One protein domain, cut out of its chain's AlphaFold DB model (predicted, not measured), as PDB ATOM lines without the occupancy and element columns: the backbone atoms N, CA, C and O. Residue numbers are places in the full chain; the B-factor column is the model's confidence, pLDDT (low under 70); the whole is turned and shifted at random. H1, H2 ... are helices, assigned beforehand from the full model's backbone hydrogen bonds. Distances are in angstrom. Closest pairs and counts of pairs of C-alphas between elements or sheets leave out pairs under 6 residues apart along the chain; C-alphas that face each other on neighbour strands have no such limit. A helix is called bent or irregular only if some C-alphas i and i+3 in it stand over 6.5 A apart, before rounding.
ATOM      1  N   GLU A   2      49.163   2.243 -45.018       66.50
ATOM      2  CA  GLU A   2      49.102   0.786 -44.779       66.50
ATOM      3  C   GLU A   2      48.880   0.393 -43.309       66.50
ATOM      4  O   GLU A   2      48.058  -0.476 -43.024       66.50
ATOM      5  N   SER A   3      49.532   1.076 -42.359       72.69
ATOM      6  CA  SER A   3      49.334   0.802 -40.927       72.69
ATOM      7  C   SER A   3      47.897   1.079 -40.463       72.69
ATOM      8  O   SER A   3      47.344   0.312 -39.676       72.69
ATOM      9  N   VAL A   4      47.256   2.133 -40.982       76.81
ATOM     10  CA  VAL A   4      45.869   2.506 -40.649       76.81
ATOM     11  C   VAL A   4      44.889   1.488 -41.225       76.81
ATOM     12  O   VAL A   4      43.958   1.076 -40.535       76.81
ATOM     13  N   TYR A   5      45.133   1.025 -42.454       78.50
ATOM     14  CA  TYR A   5      44.356  -0.043 -43.075       78.50
ATOM     15  C   TYR A   5      44.429  -1.334 -42.257       78.50
ATOM     16  O   TYR A   5      43.394  -1.865 -41.862       78.50
ATOM     17  N   PHE A   6      45.641  -1.793 -41.926       79.75
ATOM     18  CA  PHE A   6      45.846  -3.031 -41.172       79.75
ATOM     19  C   PHE A   6      45.188  -2.974 -39.787       79.75
ATOM     20  O   PHE A   6      44.481  -3.898 -39.385       79.75
ATOM     21  N   THR A   7      45.340  -1.845 -39.090       84.50
ATOM     22  CA  THR A   7      44.704  -1.615 -37.784       84.50
ATOM     23  C   THR A   7      43.175  -1.613 -37.886       84.50
ATOM     24  O   THR A   7      42.500  -2.217 -37.053       84.50
ATOM     25  N   SER A   8      42.614  -0.997 -38.931       84.25
ATOM     26  CA  SER A   8      41.161  -0.978 -39.163       84.25
ATOM     27  C   SER A   8      40.616  -2.377 -39.448       84.25
ATOM     28  O   SER A   8      39.571  -2.757 -38.926       84.25
ATOM     29  N   LEU A   9      41.360  -3.174 -40.215       85.12
ATOM     30  CA  LEU A   9      41.027  -4.556 -40.545       85.12
ATOM     31  C   LEU A   9      40.964  -5.437 -39.290       85.12
ATOM     32  O   LEU A   9      39.992  -6.166 -39.088       85.12
ATOM     33  N   ILE A  10      41.957  -5.306 -38.403       88.50
ATOM     34  CA  ILE A  10      41.969  -5.974 -37.093       88.50
ATOM     35  C   ILE A  10      40.756  -5.545 -36.259       88.50
ATOM     36  O   ILE A  10      40.102  -6.393 -35.646       88.50
ATOM     37  N   GLY A  11      40.430  -4.250 -36.248       88.06
ATOM     38  CA  GLY A  11      39.268  -3.718 -35.537       88.06
ATOM     39  C   GLY A  11      37.948  -4.323 -36.025       88.06
ATOM     40  O   GLY A  11      37.156  -4.805 -35.213       88.06
ATOM     41  N   ILE A  12      37.737  -4.374 -37.343       87.56
ATOM     42  CA  ILE A  12      36.530  -4.956 -37.950       87.56
ATOM     43  C   ILE A  12      36.427  -6.453 -37.624       87.56
ATOM     44  O   ILE A  12      35.370  -6.914 -37.190       87.56
ATOM     45  N   PHE A  13      37.522  -7.212 -37.755       87.38
ATOM     46  CA  PHE A  13      37.528  -8.635 -37.403       87.38
ATOM     47  C   PHE A  13      37.243  -8.878 -35.920       87.38
ATOM     48  O   PHE A  13      36.487  -9.787 -35.575       87.38
ATOM     49  N   SER A  14      37.809  -8.052 -35.042       88.69
ATOM     50  CA  SER A  14      37.584  -8.149 -33.599       88.69
ATOM     51  C   SER A  14      36.115  -7.903 -33.252       88.69
ATOM     52  O   SER A  14      35.519  -8.679 -32.504       88.69
ATOM     53  N   LEU A  15      35.500  -6.874 -33.844       88.38
ATOM     54  CA  LEU A  15      34.074  -6.582 -33.679       88.38
ATOM     55  C   LEU A  15      33.199  -7.741 -34.166       88.38
ATOM     56  O   LEU A  15      32.301  -8.174 -33.442       88.38
ATOM     57  N   TYR A  16      33.494  -8.286 -35.347       88.50
ATOM     58  CA  TYR A  16      32.774  -9.432 -35.899       88.50
ATOM     59  C   TYR A  16      32.869 -10.671 -34.999       88.50
ATOM     60  O   TYR A  16      31.880 -11.372 -34.765       88.50
ATOM     61  N   PHE A  17      34.055 -10.934 -34.449       89.81
ATOM     62  CA  PHE A  17      34.282 -12.062 -33.557       89.81
ATOM     63  C   PHE A  17      33.507 -11.915 -32.242       89.81
ATOM     64  O   PHE A  17      32.789 -12.836 -31.841       89.81
ATOM     65  N   ILE A  18      33.580 -10.740 -31.606       90.44
ATOM     66  CA  ILE A  18      32.825 -10.425 -30.384       90.44
ATOM     67  C   ILE A  18      31.321 -10.563 -30.638       90.44
ATOM     68  O   ILE A  18      30.613 -11.197 -29.851       90.44
ATOM     69  N   PHE A  19      30.837 -10.026 -31.759       90.12
ATOM     70  CA  PHE A  19      29.443 -10.137 -32.169       90.12
ATOM     71  C   PHE A  19      29.007 -11.599 -32.331       90.12
ATOM     72  O   PHE A  19      27.998 -12.015 -31.764       90.12
ATOM     73  N   THR A  20      29.797 -12.408 -33.038       88.38
ATOM     74  CA  THR A  20      29.498 -13.828 -33.272       88.38
ATOM     75  C   THR A  20      29.427 -14.611 -31.959       88.38
ATOM     76  O   THR A  20      28.510 -15.410 -31.751       88.38
ATOM     77  N   ILE A  21      30.356 -14.355 -31.030       91.75
ATOM     78  CA  ILE A  21      30.330 -14.957 -29.690       91.75
ATOM     79  C   ILE A  21      29.074 -14.536 -28.931       91.75
ATOM     80  O   ILE A  21      28.406 -15.382 -28.333       91.75
ATOM     81  N   PHE A  22      28.733 -13.248 -28.955       91.38
ATOM     82  CA  PHE A  22      27.536 -12.734 -28.303       91.38
ATOM     83  C   PHE A  22      26.266 -13.394 -28.854       91.38
ATOM     84  O   PHE A  22      25.433 -13.861 -28.072       91.38
ATOM     85  N   MET A  23      26.146 -13.517 -30.178       89.69
ATOM     86  CA  MET A  23      25.009 -14.174 -30.825       89.69
ATOM     87  C   MET A  23      24.913 -15.654 -30.455       89.69
ATOM     88  O   MET A  23      23.832 -16.140 -30.106       89.69
ATOM     89  N   LYS A  24      26.049 -16.357 -30.421       90.62
ATOM     90  CA  LYS A  24      26.109 -17.753 -29.979       90.62
ATOM     91  C   LYS A  24      25.713 -17.905 -28.510       90.62
ATOM     92  O   LYS A  24      24.950 -18.806 -28.178       90.62
ATOM     93  N   LYS A  25      26.190 -17.022 -27.629       90.50
ATOM     94  CA  LYS A  25      25.941 -17.099 -26.181       90.50
ATOM     95  C   LYS A  25      24.506 -16.714 -25.812       90.50
ATOM     96  O   LYS A  25      23.874 -17.417 -25.032       90.50
ATOM     97  N   LYS A  26      23.996 -15.605 -26.356       88.69
ATOM     98  CA  LYS A  26      22.689 -15.041 -25.983       88.69
ATOM     99  C   LYS A  26      21.532 -15.644 -26.775       88.69
ATOM    100  O   LYS A  26      20.474 -15.885 -26.206       88.69
ATOM    101  N   TYR A  27      21.734 -15.905 -28.066       85.25
ATOM    102  CA  TYR A  27      20.669 -16.342 -28.973       85.25
ATOM    103  C   TYR A  27      20.820 -17.789 -29.457       85.25
ATOM    104  O   TYR A  27      19.949 -18.268 -30.178       85.25
ATOM    105  N   LYS A  28      21.885 -18.499 -29.047       87.81
ATOM    106  CA  LYS A  28      22.175 -19.895 -29.431       87.81
ATOM    107  C   LYS A  28      22.241 -20.115 -30.949       87.81
ATOM    108  O   LYS A  28      22.002 -21.222 -31.418       87.81
ATOM    109  N   ILE A  29      22.578 -19.070 -31.707       84.00
ATOM    110  CA  ILE A  29      22.779 -19.148 -33.156       84.00
ATOM    111  C   ILE A  29      24.273 -19.233 -33.438       84.00
ATOM    112  O   ILE A  29      25.046 -18.377 -33.010       84.00
ATOM    113  N   THR A  30      24.675 -20.253 -34.186       87.81
ATOM    114  CA  THR A  30      26.023 -20.332 -34.759       87.81
ATOM    115  C   THR A  30      26.077 -19.639 -36.117       87.81
ATOM    116  O   THR A  30      25.071 -19.566 -36.823       87.81
ATOM    117  N   ASN A  31      27.262 -19.162 -36.511       84.50
ATOM    118  CA  ASN A  31      27.444 -18.550 -37.827       84.50
ATOM    119  C   ASN A  31      27.024 -19.506 -38.956       84.50
ATOM    120  O   ASN A  31      26.306 -19.102 -39.859       84.50
ATOM    121  N   SER A  32      27.380 -20.791 -38.873       85.19
ATOM    122  CA  SER A  32      26.995 -21.791 -39.879       85.19
ATOM    123  C   SER A  32      25.478 -21.921 -40.035       85.19
ATOM    124  O   SER A  32      24.981 -21.887 -41.157       85.19
ATOM    125  N   GLN A  33      24.736 -21.991 -38.926       85.94
ATOM    126  CA  GLN A  33      23.269 -22.026 -38.956       85.94
ATOM    127  C   GLN A  33      22.684 -20.757 -39.574       85.94
ATOM    128  O   GLN A  33      21.765 -20.829 -40.386       85.94
ATOM    129  N   PHE A  34      23.216 -19.589 -39.210       84.62
ATOM    130  CA  PHE A  34      22.766 -18.335 -39.799       84.62
ATOM    131  C   PHE A  34      23.032 -18.288 -41.308       84.62
ATOM    132  O   PHE A  34      22.133 -17.922 -42.059       84.62
ATOM    133  N   GLN A  35      24.216 -18.705 -41.767       83.00
ATOM    134  CA  GLN A  35      24.551 -18.731 -43.194       83.00
ATOM    135  C   GLN A  35      23.667 -19.701 -43.983       83.00
ATOM    136  O   GLN A  35      23.291 -19.394 -45.110       83.00
ATOM    137  N   GLU A  36      23.270 -20.831 -43.395       84.38
ATOM    138  CA  GLU A  36      22.324 -21.763 -44.020       84.38
ATOM    139  C   GLU A  36      20.918 -21.153 -44.162       84.38
ATOM    140  O   GLU A  36      20.283 -21.257 -45.211       84.38
ATOM    141  N   VAL A  37      20.433 -20.463 -43.124       81.75
ATOM    142  CA  VAL A  37      19.153 -19.739 -43.176       81.75
ATOM    143  C   VAL A  37      19.231 -18.586 -44.177       81.75
ATOM    144  O   VAL A  37      18.293 -18.373 -44.949       81.75
ATOM    145  N   LYS A  38      20.346 -17.853 -44.198       78.44
ATOM    146  CA  LYS A  38      20.591 -16.747 -45.123       78.44
ATOM    147  C   LYS A  38      20.605 -17.242 -46.565       78.44
ATOM    148  O   LYS A  38      19.882 -16.682 -47.378       78.44
ATOM    149  N   SER A  39      21.340 -18.306 -46.879       77.81
ATOM    150  CA  SER A  39      21.457 -18.824 -48.248       77.81
ATOM    151  C   SER A  39      20.147 -19.398 -48.789       77.81
ATOM    152  O   SER A  39      19.826 -19.187 -49.955       77.81
ATOM    153  N   LYS A  40      19.346 -20.061 -47.943       79.19
ATOM    154  CA  LYS A  40      18.030 -20.597 -48.335       79.19
ATOM    155  C   LYS A  40      16.991 -19.507 -48.608       79.19
ATOM    156  O   LYS A  40      16.110 -19.702 -49.440       79.19
ATOM    157  N   ASN A  41      17.067 -18.374 -47.906       73.88
ATOM    158  CA  ASN A  41      16.003 -17.360 -47.915       73.88
ATOM    159  C   ASN A  41      16.366 -16.068 -48.659       73.88
ATOM    160  O   ASN A  41      15.484 -15.388 -49.194       73.88
ATOM    161  N   ILE A  42      17.654 -15.730 -48.710       71.75
ATOM    162  CA  ILE A  42      18.207 -14.577 -49.413       71.75
ATOM    163  C   ILE A  42      19.032 -15.115 -50.581       71.75
ATOM    164  O   ILE A  42      20.188 -15.509 -50.434       71.75
ATOM    165  N   ASN A  43      18.421 -15.114 -51.764       61.97
ATOM    166  CA  ASN A  43      19.076 -15.516 -53.005       61.97
ATOM    167  C   ASN A  43      20.033 -14.394 -53.458       61.97
ATOM    168  O   ASN A  43      19.692 -13.552 -54.284       61.97
ATOM    169  N   ARG A  44      21.229 -14.355 -52.862       59.97
ATOM    170  CA  ARG A  44      22.255 -13.328 -53.091       59.97
ATOM    171  C   ARG A  44      23.273 -13.533 -54.232       59.97
ATOM    172  O   ARG A  44      23.973 -12.561 -54.514       59.97
ATOM    173  N   PRO A  45      23.412 -14.695 -54.913       50.34
ATOM    174  CA  PRO A  45      24.551 -14.882 -55.816       50.34
ATOM    175  C   PRO A  45      24.494 -13.986 -57.062       50.34
ATOM    176  O   PRO A  45      25.535 -13.591 -57.571       50.34
ATOM    177  N   VAL A  46      23.303 -13.592 -57.521       47.28
ATOM    178  CA  VAL A  46      23.157 -12.774 -58.736       47.28
ATOM    179  C   VAL A  46      23.389 -11.286 -58.456       47.28
ATOM    180  O   VAL A  46      24.099 -10.628 -59.207       47.28
ATOM    181  N   ALA A  47      22.865 -10.758 -57.347       51.62
ATOM    182  CA  ALA A  47      23.018  -9.344 -57.003       51.62
ATOM    183  C   ALA A  47      24.476  -8.980 -56.697       51.62
ATOM    184  O   ALA A  47      24.953  -7.945 -57.146       51.62
ATOM    185  N   LEU A  48      25.207  -9.853 -55.996       49.84
ATOM    186  CA  LEU A  48      26.601  -9.601 -55.640       49.84
ATOM    187  C   LEU A  48      27.525  -9.683 -56.864       49.84
ATOM    188  O   LEU A  48      28.407  -8.845 -56.992       49.84
ATOM    189  N   LEU A  49      27.271 -10.609 -57.800       45.72
ATOM    190  CA  LEU A  49      27.962 -10.688 -59.096       45.72
ATOM    191  C   LEU A  49      27.667  -9.482 -59.997       45.72
ATOM    192  O   LEU A  49      28.576  -8.965 -60.640       45.72
ATOM    193  N   ILE A  50      26.419  -9.009 -60.019       52.75
ATOM    194  CA  ILE A  50      26.033  -7.801 -60.757       52.75
ATOM    195  C   ILE A  50      26.687  -6.566 -60.131       52.75
ATOM    196  O   ILE A  50      27.259  -5.760 -60.853       52.75
ATOM    197  N   ILE A  51      26.678  -6.438 -58.801       60.78
ATOM    198  CA  ILE A  51      27.352  -5.348 -58.083       60.78
ATOM    199  C   ILE A  51      28.864  -5.399 -58.328       60.78
ATOM    200  O   ILE A  51      29.453  -4.355 -58.584       60.78
ATOM    201  N   LEU A  52      29.485  -6.587 -58.333       54.59
ATOM    202  CA  LEU A  52      30.905  -6.762 -58.665       54.59
ATOM    203  C   LEU A  52      31.209  -6.365 -60.117       54.59
ATOM    204  O   LEU A  52      32.210  -5.703 -60.375       54.59
ATOM    205  N   GLY A  53      30.345  -6.755 -61.059       58.97
ATOM    206  CA  GLY A  53      30.467  -6.405 -62.474       58.97
ATOM    207  C   GLY A  53      30.294  -4.907 -62.721       58.97
ATOM    208  O   GLY A  53      31.049  -4.320 -63.489       58.97
ATOM    209  N   ILE A  54      29.359  -4.271 -62.011       62.50
ATOM    210  CA  ILE A  54      29.145  -2.820 -62.031       62.50
ATOM    211  C   ILE A  54      30.335  -2.092 -61.387       62.50
ATOM    212  O   ILE A  54      30.812  -1.112 -61.946       62.50
ATOM    213  N   LEU A  55      30.866  -2.589 -60.264       58.22
ATOM    214  CA  LEU A  55      32.082  -2.077 -59.617       58.22
ATOM    215  C   LEU A  55      33.278  -2.099 -60.568       58.22
ATOM    216  O   LEU A  55      33.943  -1.083 -60.734       58.22
ATOM    217  N   LEU A  56      33.523  -3.241 -61.214       60.47
ATOM    218  CA  LEU A  56      34.591  -3.397 -62.202       60.47
ATOM    219  C   LEU A  56      34.396  -2.449 -63.385       60.47
ATOM    220  O   LEU A  56      35.329  -1.747 -63.758       60.47
ATOM    221  N   PHE A  57      33.185  -2.385 -63.939       61.16
ATOM    222  CA  PHE A  57      32.884  -1.511 -65.069       61.16
ATOM    223  C   PHE A  57      33.107  -0.035 -64.726       61.16
ATOM    224  O   PHE A  57      33.770   0.673 -65.481       61.16
ATOM    225  N   ILE A  58      32.608   0.422 -63.576       58.16
ATOM    226  CA  ILE A  58      32.670   1.827 -63.165       58.16
ATOM    227  C   ILE A  58      34.091   2.242 -62.767       58.16
ATOM    228  O   ILE A  58      34.521   3.322 -63.155       58.16
ATOM    229  N   VAL A  59      34.843   1.397 -62.051       58.00
ATOM    230  CA  VAL A  59      36.258   1.670 -61.727       58.00
ATOM    231  C   VAL A  59      37.105   1.793 -62.998       58.00
ATOM    232  O   VAL A  59      38.030   2.596 -63.035       58.00
ATOM    233  N   ILE A  60      36.779   1.029 -64.047       60.19
ATOM    234  CA  ILE A  60      37.484   1.085 -65.337       60.19
ATOM    235  C   ILE A  60      37.101   2.331 -66.154       60.19
ATOM    236  O   ILE A  60      37.951   2.872 -66.855       60.19
ATOM    237  N   THR A  61      35.841   2.778 -66.111       58.03
ATOM    238  CA  THR A  61      35.343   3.845 -67.009       58.03
ATOM    239  C   THR A  61      35.301   5.241 -66.399       58.03
ATOM    240  O   THR A  61      35.389   6.218 -67.137       58.03
ATOM    241  N   LEU A  62      35.145   5.367 -65.083       55.47
ATOM    242  CA  LEU A  62      34.955   6.642 -64.398       55.47
ATOM    243  C   LEU A  62      36.081   6.818 -63.385       55.47
ATOM    244  O   LEU A  62      35.952   6.384 -62.241       55.47
ATOM    245  N   GLU A  63      37.172   7.466 -63.800       55.50
ATOM    246  CA  GLU A  63      38.215   7.963 -62.894       55.50
ATOM    247  C   GLU A  63      37.561   8.728 -61.722       55.50
ATOM    248  O   GLU A  63      37.113   9.862 -61.870       55.50
ATOM    249  N   ASN A  64      37.430   8.066 -60.566       59.06
ATOM    250  CA  ASN A  64      37.024   8.601 -59.260       59.06
ATOM    251  C   ASN A  64      35.953   9.716 -59.250       59.06
ATOM    252  O   ASN A  64      36.130  10.754 -58.612       59.06
ATOM    253  N   SER A  65      34.789   9.498 -59.869       57.12
ATOM    254  CA  SER A  65      33.666  10.431 -59.694       57.12
ATOM    255  C   SER A  65      32.852  10.100 -58.433       57.12
ATOM    256  O   SER A  65      32.479   8.951 -58.192       57.12
ATOM    257  N   THR A  66      32.512  11.109 -57.627       59.31
ATOM    258  CA  THR A  66      31.608  11.016 -56.458       59.31
ATOM    259  C   THR A  66      30.293  10.282 -56.774       59.31
ATOM    260  O   THR A  66      29.699   9.641 -55.907       59.31
ATOM    261  N   PHE A  67      29.868  10.315 -58.040       60.38
ATOM    262  CA  PHE A  67      28.707   9.604 -58.568       60.38
ATOM    263  C   PHE A  67      28.811   8.073 -58.433       60.38
ATOM    264  O   PHE A  67      27.818   7.409 -58.123       60.38
ATOM    265  N   THR A  68      30.013   7.510 -58.572       60.66
ATOM    266  CA  THR A  68      30.304   6.084 -58.356       60.66
ATOM    267  C   THR A  68      30.000   5.666 -56.922       60.66
ATOM    268  O   THR A  68      29.287   4.690 -56.691       60.66
ATOM    269  N   VAL A  69      30.492   6.440 -55.953       62.03
ATOM    270  CA  VAL A  69      30.317   6.173 -54.518       62.03
ATOM    271  C   VAL A  69      28.840   6.253 -54.129       62.03
ATOM    272  O   VAL A  69      28.346   5.396 -53.397       62.03
ATOM    273  N   ILE A  70      28.113   7.238 -54.665       64.31
ATOM    274  CA  ILE A  70      26.673   7.402 -54.426       64.31
ATOM    275  C   ILE A  70      25.887   6.216 -55.000       64.31
ATOM    276  O   ILE A  70      25.061   5.633 -54.299       64.31
ATOM    277  N   THR A  71      26.166   5.818 -56.244       64.69
ATOM    278  CA  THR A  71      25.474   4.697 -56.905       64.69
ATOM    279  C   THR A  71      25.702   3.380 -56.156       64.69
ATOM    280  O   THR A  71      24.759   2.625 -55.917       64.69
ATOM    281  N   LEU A  72      26.934   3.138 -55.699       65.12
ATOM    282  CA  LEU A  72      27.282   2.012 -54.828       65.12
ATOM    283  C   LEU A  72      26.537   2.049 -53.493       65.12
ATOM    284  O   LEU A  72      25.959   1.040 -53.087       65.12
ATOM    285  N   GLY A  73      26.504   3.209 -52.834       64.56
ATOM    286  CA  GLY A  73      25.770   3.393 -51.584       64.56
ATOM    287  C   GLY A  73      24.282   3.062 -51.728       64.56
ATOM    288  O   GLY A  73      23.720   2.357 -50.887       64.56
ATOM    289  N   VAL A  74      23.650   3.499 -52.822       66.62
ATOM    290  CA  VAL A  74      22.236   3.215 -53.110       66.62
ATOM    291  C   VAL A  74      22.002   1.720 -53.345       66.62
ATOM    292  O   VAL A  74      21.098   1.149 -52.733       66.62
ATOM    293  N   LEU A  75      22.824   1.060 -54.167       68.56
ATOM    294  CA  LEU A  75      22.683  -0.375 -54.453       68.56
ATOM    295  C   LEU A  75      22.849  -1.238 -53.195       68.56
ATOM    296  O   LEU A  75      22.031  -2.127 -52.949       68.56
ATOM    297  N   LEU A  76      23.852  -0.941 -52.362       68.31
ATOM    298  CA  LEU A  76      24.073  -1.640 -51.093       68.31
ATOM    299  C   LEU A  76      22.900  -1.442 -50.122       68.31
ATOM    300  O   LEU A  76      22.486  -2.384 -49.447       68.31
ATOM    301  N   THR A  77      22.320  -0.238 -50.084       66.31
ATOM    302  CA  THR A  77      21.166   0.068 -49.225       66.31
ATOM    303  C   THR A  77      19.910  -0.688 -49.667       66.31
ATOM    304  O   THR A  77      19.181  -1.220 -48.828       66.31
ATOM    305  N   ILE A  78      19.656  -0.784 -50.977       69.88
ATOM    306  CA  ILE A  78      18.518  -1.545 -51.517       69.88
ATOM    307  C   ILE A  78      18.659  -3.036 -51.182       69.88
ATOM    308  O   ILE A  78      17.692  -3.647 -50.717       69.88
ATOM    309  N   ASP A  79      19.852  -3.611 -51.360       69.19
ATOM    310  CA  ASP A  79      20.107  -5.021 -51.044       69.19
ATOM    311  C   ASP A  79      19.944  -5.311 -49.542       69.19
ATOM    312  O   ASP A  79      19.296  -6.289 -49.155       69.19
ATOM    313  N   PHE A  80      20.432  -4.406 -48.688       72.00
ATOM    314  CA  PHE A  80      20.250  -4.480 -47.239       72.00
ATOM    315  C   PHE A  80      18.767  -4.494 -46.836       72.00
ATOM    316  O   PHE A  80      18.334  -5.347 -46.058       72.00
ATOM    317  N   ILE A  81      17.957  -3.583 -47.390       75.88
ATOM    318  CA  ILE A  81      16.514  -3.509 -47.107       75.88
ATOM    319  C   ILE A  81      15.798  -4.777 -47.587       75.88
ATOM    320  O   ILE A  81      14.925  -5.304 -46.887       75.88
ATOM    321  N   TYR A  82      16.164  -5.292 -48.763       75.81
ATOM    322  CA  TYR A  82      15.572  -6.509 -49.312       75.81
ATOM    323  C   TYR A  82      15.848  -7.732 -48.426       75.81
ATOM    324  O   TYR A  82      14.914  -8.461 -48.070       75.81
ATOM    325  N   GLY A  83      17.102  -7.941 -48.014       71.69
ATOM    326  CA  GLY A  83      17.454  -9.055 -47.135       71.69
ATOM    327  C   GLY A  83      16.861  -8.917 -45.730       71.69
ATOM    328  O   GLY A  83      16.345  -9.900 -45.190       71.69
ATOM    329  N   LEU A  84      16.792  -7.695 -45.185       75.75
ATOM    330  CA  LEU A  84      16.075  -7.411 -43.935       75.75
ATOM    331  C   LEU A  84      14.608  -7.829 -44.025       75.75
ATOM    332  O   LEU A  84      14.091  -8.481 -43.117       75.75
ATOM    333  N   ARG A  85      13.928  -7.483 -45.124       76.38
ATOM    334  CA  ARG A  85      12.523  -7.846 -45.342       76.38
ATOM    335  C   ARG A  85      12.348  -9.361 -45.410       76.38
ATOM    336  O   ARG A  85      11.446  -9.887 -44.763       76.38
ATOM    337  N   LYS A  86      13.219 -10.068 -46.137       75.81
ATOM    338  CA  LYS A  86      13.207 -11.538 -46.239       75.81
ATOM    339  C   LYS A  86      13.399 -12.219 -44.884       75.81
ATOM    340  O   LYS A  86      12.666 -13.150 -44.571       75.81
ATOM    341  N   ILE A  87      14.318 -11.732 -44.055       72.38
ATOM    342  CA  ILE A  87      14.552 -12.311 -42.725       72.38
ATOM    343  C   ILE A  87      13.468 -11.917 -41.726       72.38
ATOM    344  O   ILE A  87      13.103 -12.721 -40.876       72.38
ATOM    345  N   LYS A  88      12.886 -10.721 -41.843       67.81
ATOM    346  CA  LYS A  88      11.722 -10.336 -41.038       67.81
ATOM    347  C   LYS A  88      10.508 -11.224 -41.339       67.81
ATOM    348  O   LYS A  88       9.753 -11.525 -40.424       67.81
ATOM    349  N   ILE A  89      10.351 -11.695 -42.581       61.69
ATOM    350  CA  ILE A  89       9.312 -12.672 -42.961       61.69
ATOM    351  C   ILE A  89       9.531 -14.033 -42.277       61.69
ATOM    352  O   ILE A  89       8.555 -14.700 -41.952       61.69
ATOM    353  N   LEU A  90      10.778 -14.411 -41.968       64.25
ATOM    354  CA  LEU A  90      11.075 -15.599 -41.150       64.25
ATOM    355  C   LEU A  90      10.660 -15.428 -39.678       64.25
ATOM    356  O   LEU A  90      10.758 -16.373 -38.908       64.25
ATOM    357  N   ASN A  91      10.196 -14.233 -39.290       63.09
ATOM    358  CA  ASN A  91       9.619 -13.877 -37.993       63.09
ATOM    359  C   ASN A  91      10.485 -14.212 -36.764       63.09
ATOM    360  O   ASN A  91      10.001 -14.304 -35.639       63.09
ATOM    361  N   GLU A  92      11.792 -14.362 -36.962       71.62
ATOM    362  CA  GLU A  92      12.735 -14.716 -35.909       71.62
ATOM    363  C   GLU A  92      13.661 -13.528 -35.627       71.62
ATOM    364  O   GLU A  92      14.693 -13.338 -36.273       71.62
ATOM    365  N   TYR A  93      13.301 -12.736 -34.608       78.94
ATOM    366  CA  TYR A  93      14.033 -11.541 -34.147       78.94
ATOM    367  C   TYR A  93      15.549 -11.764 -34.014       78.94
ATOM    368  O   TYR A  93      16.362 -10.906 -34.361       78.94
ATOM    369  N   LYS A  94      15.942 -12.956 -33.557       82.94
ATOM    370  CA  LYS A  94      17.341 -13.362 -33.398       82.94
ATOM    371  C   LYS A  94      18.112 -13.430 -34.730       82.94
ATOM    372  O   LYS A  94      19.285 -13.072 -34.749       82.94
ATOM    373  N   TYR A  95      17.472 -13.812 -35.839       81.50
ATOM    374  CA  TYR A  95      18.097 -13.810 -37.167       81.50
ATOM    375  C   TYR A  95      18.098 -12.424 -37.796       81.50
ATOM    376  O   TYR A  95      19.044 -12.094 -38.504       81.50
ATOM    377  N   THR A  96      17.098 -11.586 -37.504       81.62
ATOM    378  CA  THR A  96      17.119 -10.175 -37.917       81.62
ATOM    379  C   THR A  96      18.306  -9.448 -37.297       81.62
ATOM    380  O   THR A  96      19.041  -8.764 -38.002       81.62
ATOM    381  N   LEU A  97      18.544  -9.645 -35.996       82.62
ATOM    382  CA  LEU A  97      19.696  -9.066 -35.309       82.62
ATOM    383  C   LEU A  97      21.020  -9.610 -35.866       82.62
ATOM    384  O   LEU A  97      21.946  -8.833 -36.090       82.62
ATOM    385  N   TYR A  98      21.091 -10.923 -36.127       85.31
ATOM    386  CA  TYR A  98      22.272 -11.537 -36.741       85.31
ATOM    387  C   TYR A  98      22.564 -10.918 -38.114       85.31
ATOM    388  O   TYR A  98      23.690 -10.514 -38.381       85.31
ATOM    389  N   TYR A  99      21.534 -10.783 -38.950       83.00
ATOM    390  CA  TYR A  99      21.647 -10.196 -40.281       83.00
ATOM    391  C   TYR A  99      22.138  -8.759 -40.242       83.00
ATOM    392  O   TYR A  99      23.081  -8.436 -40.948       83.00
ATOM    393  N   ILE A 100      21.577  -7.914 -39.375       80.25
ATOM    394  CA  ILE A 100      22.044  -6.528 -39.244       80.25
ATOM    395  C   ILE A 100      23.543  -6.492 -38.922       80.25
ATOM    396  O   ILE A 100      24.281  -5.760 -39.573       80.25
ATOM    397  N   GLY A 101      24.011  -7.297 -37.962       80.50
ATOM    398  CA  GLY A 101      25.436  -7.328 -37.615       80.50
ATOM    399  C   GLY A 101      26.335  -7.858 -38.738       80.50
ATOM    400  O   GLY A 101      27.400  -7.294 -38.989       80.50
ATOM    401  N   ASP A 102      25.896  -8.896 -39.450       82.38
ATOM    402  CA  ASP A 102      26.618  -9.475 -40.592       82.38
ATOM    403  C   ASP A 102      26.744  -8.478 -41.764       82.38
ATOM    404  O   ASP A 102      27.816  -8.310 -42.351       82.38
ATOM    405  N   GLU A 103      25.676  -7.733 -42.055       79.31
ATOM    406  CA  GLU A 103      25.660  -6.701 -43.096       79.31
ATOM    407  C   GLU A 103      26.467  -5.457 -42.725       79.31
ATOM    408  O   GLU A 103      27.207  -4.944 -43.559       79.31
ATOM    409  N   VAL A 104      26.384  -4.989 -41.475       77.94
ATOM    410  CA  VAL A 104      27.197  -3.857 -40.995       77.94
ATOM    411  C   VAL A 104      28.683  -4.196 -41.083       77.94
ATOM    412  O   VAL A 104      29.475  -3.373 -41.537       77.94
ATOM    413  N   THR A 105      29.068  -5.421 -40.719       75.25
ATOM    414  CA  THR A 105      30.459  -5.877 -40.849       75.25
ATOM    415  C   THR A 105      30.891  -5.902 -42.318       75.25
ATOM    416  O   THR A 105      31.961  -5.398 -42.660       75.25
ATOM    417  N   SER A 106      30.041  -6.431 -43.203       75.31
ATOM    418  CA  SER A 106      30.298  -6.474 -44.648       75.31
ATOM    419  C   SER A 106      30.437  -5.071 -45.256       75.31
ATOM    420  O   SER A 106      31.326  -4.832 -46.072       75.31
ATOM    421  N   LEU A 107      29.608  -4.119 -44.817       71.38
ATOM    422  CA  LEU A 107      29.672  -2.718 -45.234       71.38
ATOM    423  C   LEU A 107      30.976  -2.049 -44.782       71.38
ATOM    424  O   LEU A 107      31.603  -1.349 -45.573       71.38
ATOM    425  N   LEU A 108      31.412  -2.285 -43.540       72.25
ATOM    426  CA  LEU A 108      32.683  -1.758 -43.031       72.25
ATOM    427  C   LEU A 108      33.874  -2.266 -43.854       72.25
ATOM    428  O   LEU A 108      34.759  -1.480 -44.191       72.25
ATOM    429  N   PHE A 109      33.868  -3.544 -44.250       72.31
ATOM    430  CA  PHE A 109      34.866  -4.089 -45.174       72.31
ATOM    431  C   PHE A 109      34.816  -3.421 -46.552       72.31
ATOM    432  O   PHE A 109      35.861  -3.061 -47.095       72.31
ATOM    433  N   ALA A 110      33.622  -3.223 -47.113       70.88
ATOM    434  CA  ALA A 110      33.457  -2.579 -48.414       70.88
ATOM    435  C   ALA A 110      33.951  -1.121 -48.405       70.88
ATOM    436  O   ALA A 110      34.644  -0.702 -49.329       70.88
ATOM    437  N   ILE A 111      33.650  -0.360 -47.347       70.75
ATOM    438  CA  ILE A 111      34.141   1.015 -47.163       70.75
ATOM    439  C   ILE A 111      35.668   1.028 -47.041       70.75
ATOM    440  O   ILE A 111      36.333   1.847 -47.680       70.75
ATOM    441  N   LEU A 112      36.242   0.106 -46.263       72.44
ATOM    442  CA  LEU A 112      37.691   0.002 -46.115       72.44
ATOM    443  C   LEU A 112      38.374  -0.302 -47.463       72.44
ATOM    444  O   LEU A 112      39.366   0.334 -47.806       72.44
ATOM    445  N   LEU A 113      37.811  -1.199 -48.276       68.19
ATOM    446  CA  LEU A 113      38.311  -1.486 -49.624       68.19
ATOM    447  C   LEU A 113      38.185  -0.282 -50.566       68.19
ATOM    448  O   LEU A 113      39.158   0.087 -51.224       68.19
ATOM    449  N   MET A 114      37.023   0.374 -50.604       64.12
ATOM    450  CA  MET A 114      36.815   1.551 -51.453       64.12
ATOM    451  C   MET A 114      37.782   2.683 -51.095       64.12
ATOM    452  O   MET A 114      38.390   3.271 -51.984       64.12
ATOM    453  N   THR A 115      37.994   2.949 -49.804       65.56
ATOM    454  CA  THR A 115      38.961   3.971 -49.371       65.56
ATOM    455  C   THR A 115      40.390   3.631 -49.803       65.56
ATOM    456  O   THR A 115      41.096   4.522 -50.264       65.56
ATOM    457  N   THR A 116      40.809   2.361 -49.781       65.12
ATOM    458  CA  THR A 116      42.132   1.986 -50.324       65.12
ATOM    459  C   THR A 116      42.264   2.114 -51.839       65.12
ATOM    460  O   THR A 116      43.364   2.355 -52.324       65.12
ATOM    461  N   MET A 117      41.175   1.958 -52.595       61.47
ATOM    462  CA  MET A 117      41.195   2.131 -54.052       61.47
ATOM    463  C   MET A 117      41.222   3.610 -54.458       61.47
ATOM    464  O   MET A 117      41.867   3.952 -55.442       61.47
ATOM    465  N   ILE A 118      40.540   4.480 -53.701       60.03
ATOM    466  CA  ILE A 118      40.441   5.922 -53.982       60.03
ATOM    467  C   ILE A 118      41.720   6.671 -53.585       60.03
ATOM    468  O   ILE A 118      42.154   7.554 -54.319       60.03
ATOM    469  N   PHE A 119      42.319   6.334 -52.440       53.62
ATOM    470  CA  PHE A 119      43.488   7.029 -51.877       53.62
ATOM    471  C   PHE A 119      44.820   6.323 -52.175       53.62
ATOM    472  O   PHE A 119      45.748   6.405 -51.370       53.62
ATOM    473  N   LYS A 120      44.886   5.588 -53.288       49.50
ATOM    474  CA  LYS A 120      46.102   4.903 -53.734       49.50
ATOM    475  C   LYS A 120      47.191   5.893 -54.145       49.50
ATOM    476  O   LYS A 120      46.844   6.907 -54.787       49.50
TER     477      LYS A 120
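Overview. This is residues 2 to 120 of the 120 residues of an uncharacterized protein of Paeniclostridium sordellii (UniProt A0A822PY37). Four long helices run nearly alongside one another in a flat slab: H1, H5 and H4 stand side by side in a row, and H3 lies beside H4, turned toward one side of the row. The short helix H2 crosses at a large angle to them on that same side, near the end where H1 ends and H5 begins. The printed part has 119 residues with five named helices, H1 to H5 in chain order, and no named strand; the class is all helix. It is only just compact, close to loose, with a radius of gyration of the C-alphas of 16.0 A, and it spans 46 by 33 by 18 A.

Along the chain. Start at C-alpha 2, at (49.102, 0.786, -44.779); from there H1 runs through residues 2 to 27, 36.8 A from first to last C-alpha. After three residues, look for C-alpha 31 at (27.444, -18.550, -37.827), where H2 begins; it holds residues 31 to 41 and is 15.3 A long. H3 follows, residues 45 to 61, and measures 24.3 A. Find C-alpha 66 at (31.608, 11.016, -56.458) for the start of H4, residues 66 to 89, which is 35.2 A long. The last helix is H5, residues 93 to 118, 37.4 A long, and it ends with C-alpha 118 at (40.441, 5.922, -53.982). H1 and H5 are the longest by residues, with 26 each, and no helix is bent.

Arrangement. Begin with H1, which touches H5 at a shallow tilt of 5 degrees, the two running opposite ways; their closest C-alphas, those of Tyr 27 and Lys 94, are 6.3 A apart. H1 is close to H2 but not clearly touching it, the closest C-alphas being those of Thr 20 and Asn 31 at 6.9 A. Their lines are about perpendicular, at 85 degrees. Go on to H2: it only just touches H4, with 3 pairs of C-alphas within 8 A, and the two touch only at their ends. The closest C-alphas there are those of Asn 41 and Lys 86, 6.7 A apart, and the lines are about perpendicular at 88 degrees. H2 is also close to H5 but not clearly touching it, with the C-alphas of Phe 34 and Tyr 95 closest at 7.0 A. H3 and H4 form a helical hairpin at a shallow tilt of 5 degrees; H4 takes part with residues 68 to 79 alone, and the closest C-alphas are those of Ile 58 and Thr 68, 6.8 A apart. H4 and H5 form a second helical hairpin, at a shallow tilt of 14 degrees, where residues 80 to 88 of H4 touch residues 95 to 103 of H5; look at Ile 87 and Thr 96, whose C-alphas are closest at 5.9 A. H4 is the hub, touching H2, H3 and H5, and the helix packing is mostly aligned. H1 is apart from H3 and from H4, and H3 is apart from H2 and from H5. In H1, H2, H3, H4 and H5 every O i to N i+4 pair is within hydrogen-bond range.

Size, cuts and confidence. The two C-alphas farthest apart are those of Lys 26 and Thr 61, at 46.9 A, while those of Glu 2 and Lys 120, the first and last printed, are 10.3 A apart. The printed part has no cut, and the four links between successive helices are tight. The mean pLDDT of the printed part is 72.6. Confidence is under 70 at residue 2 and at residues 43 to 79, 88 to 91 and 113 to 120; H3 has a mean of 56.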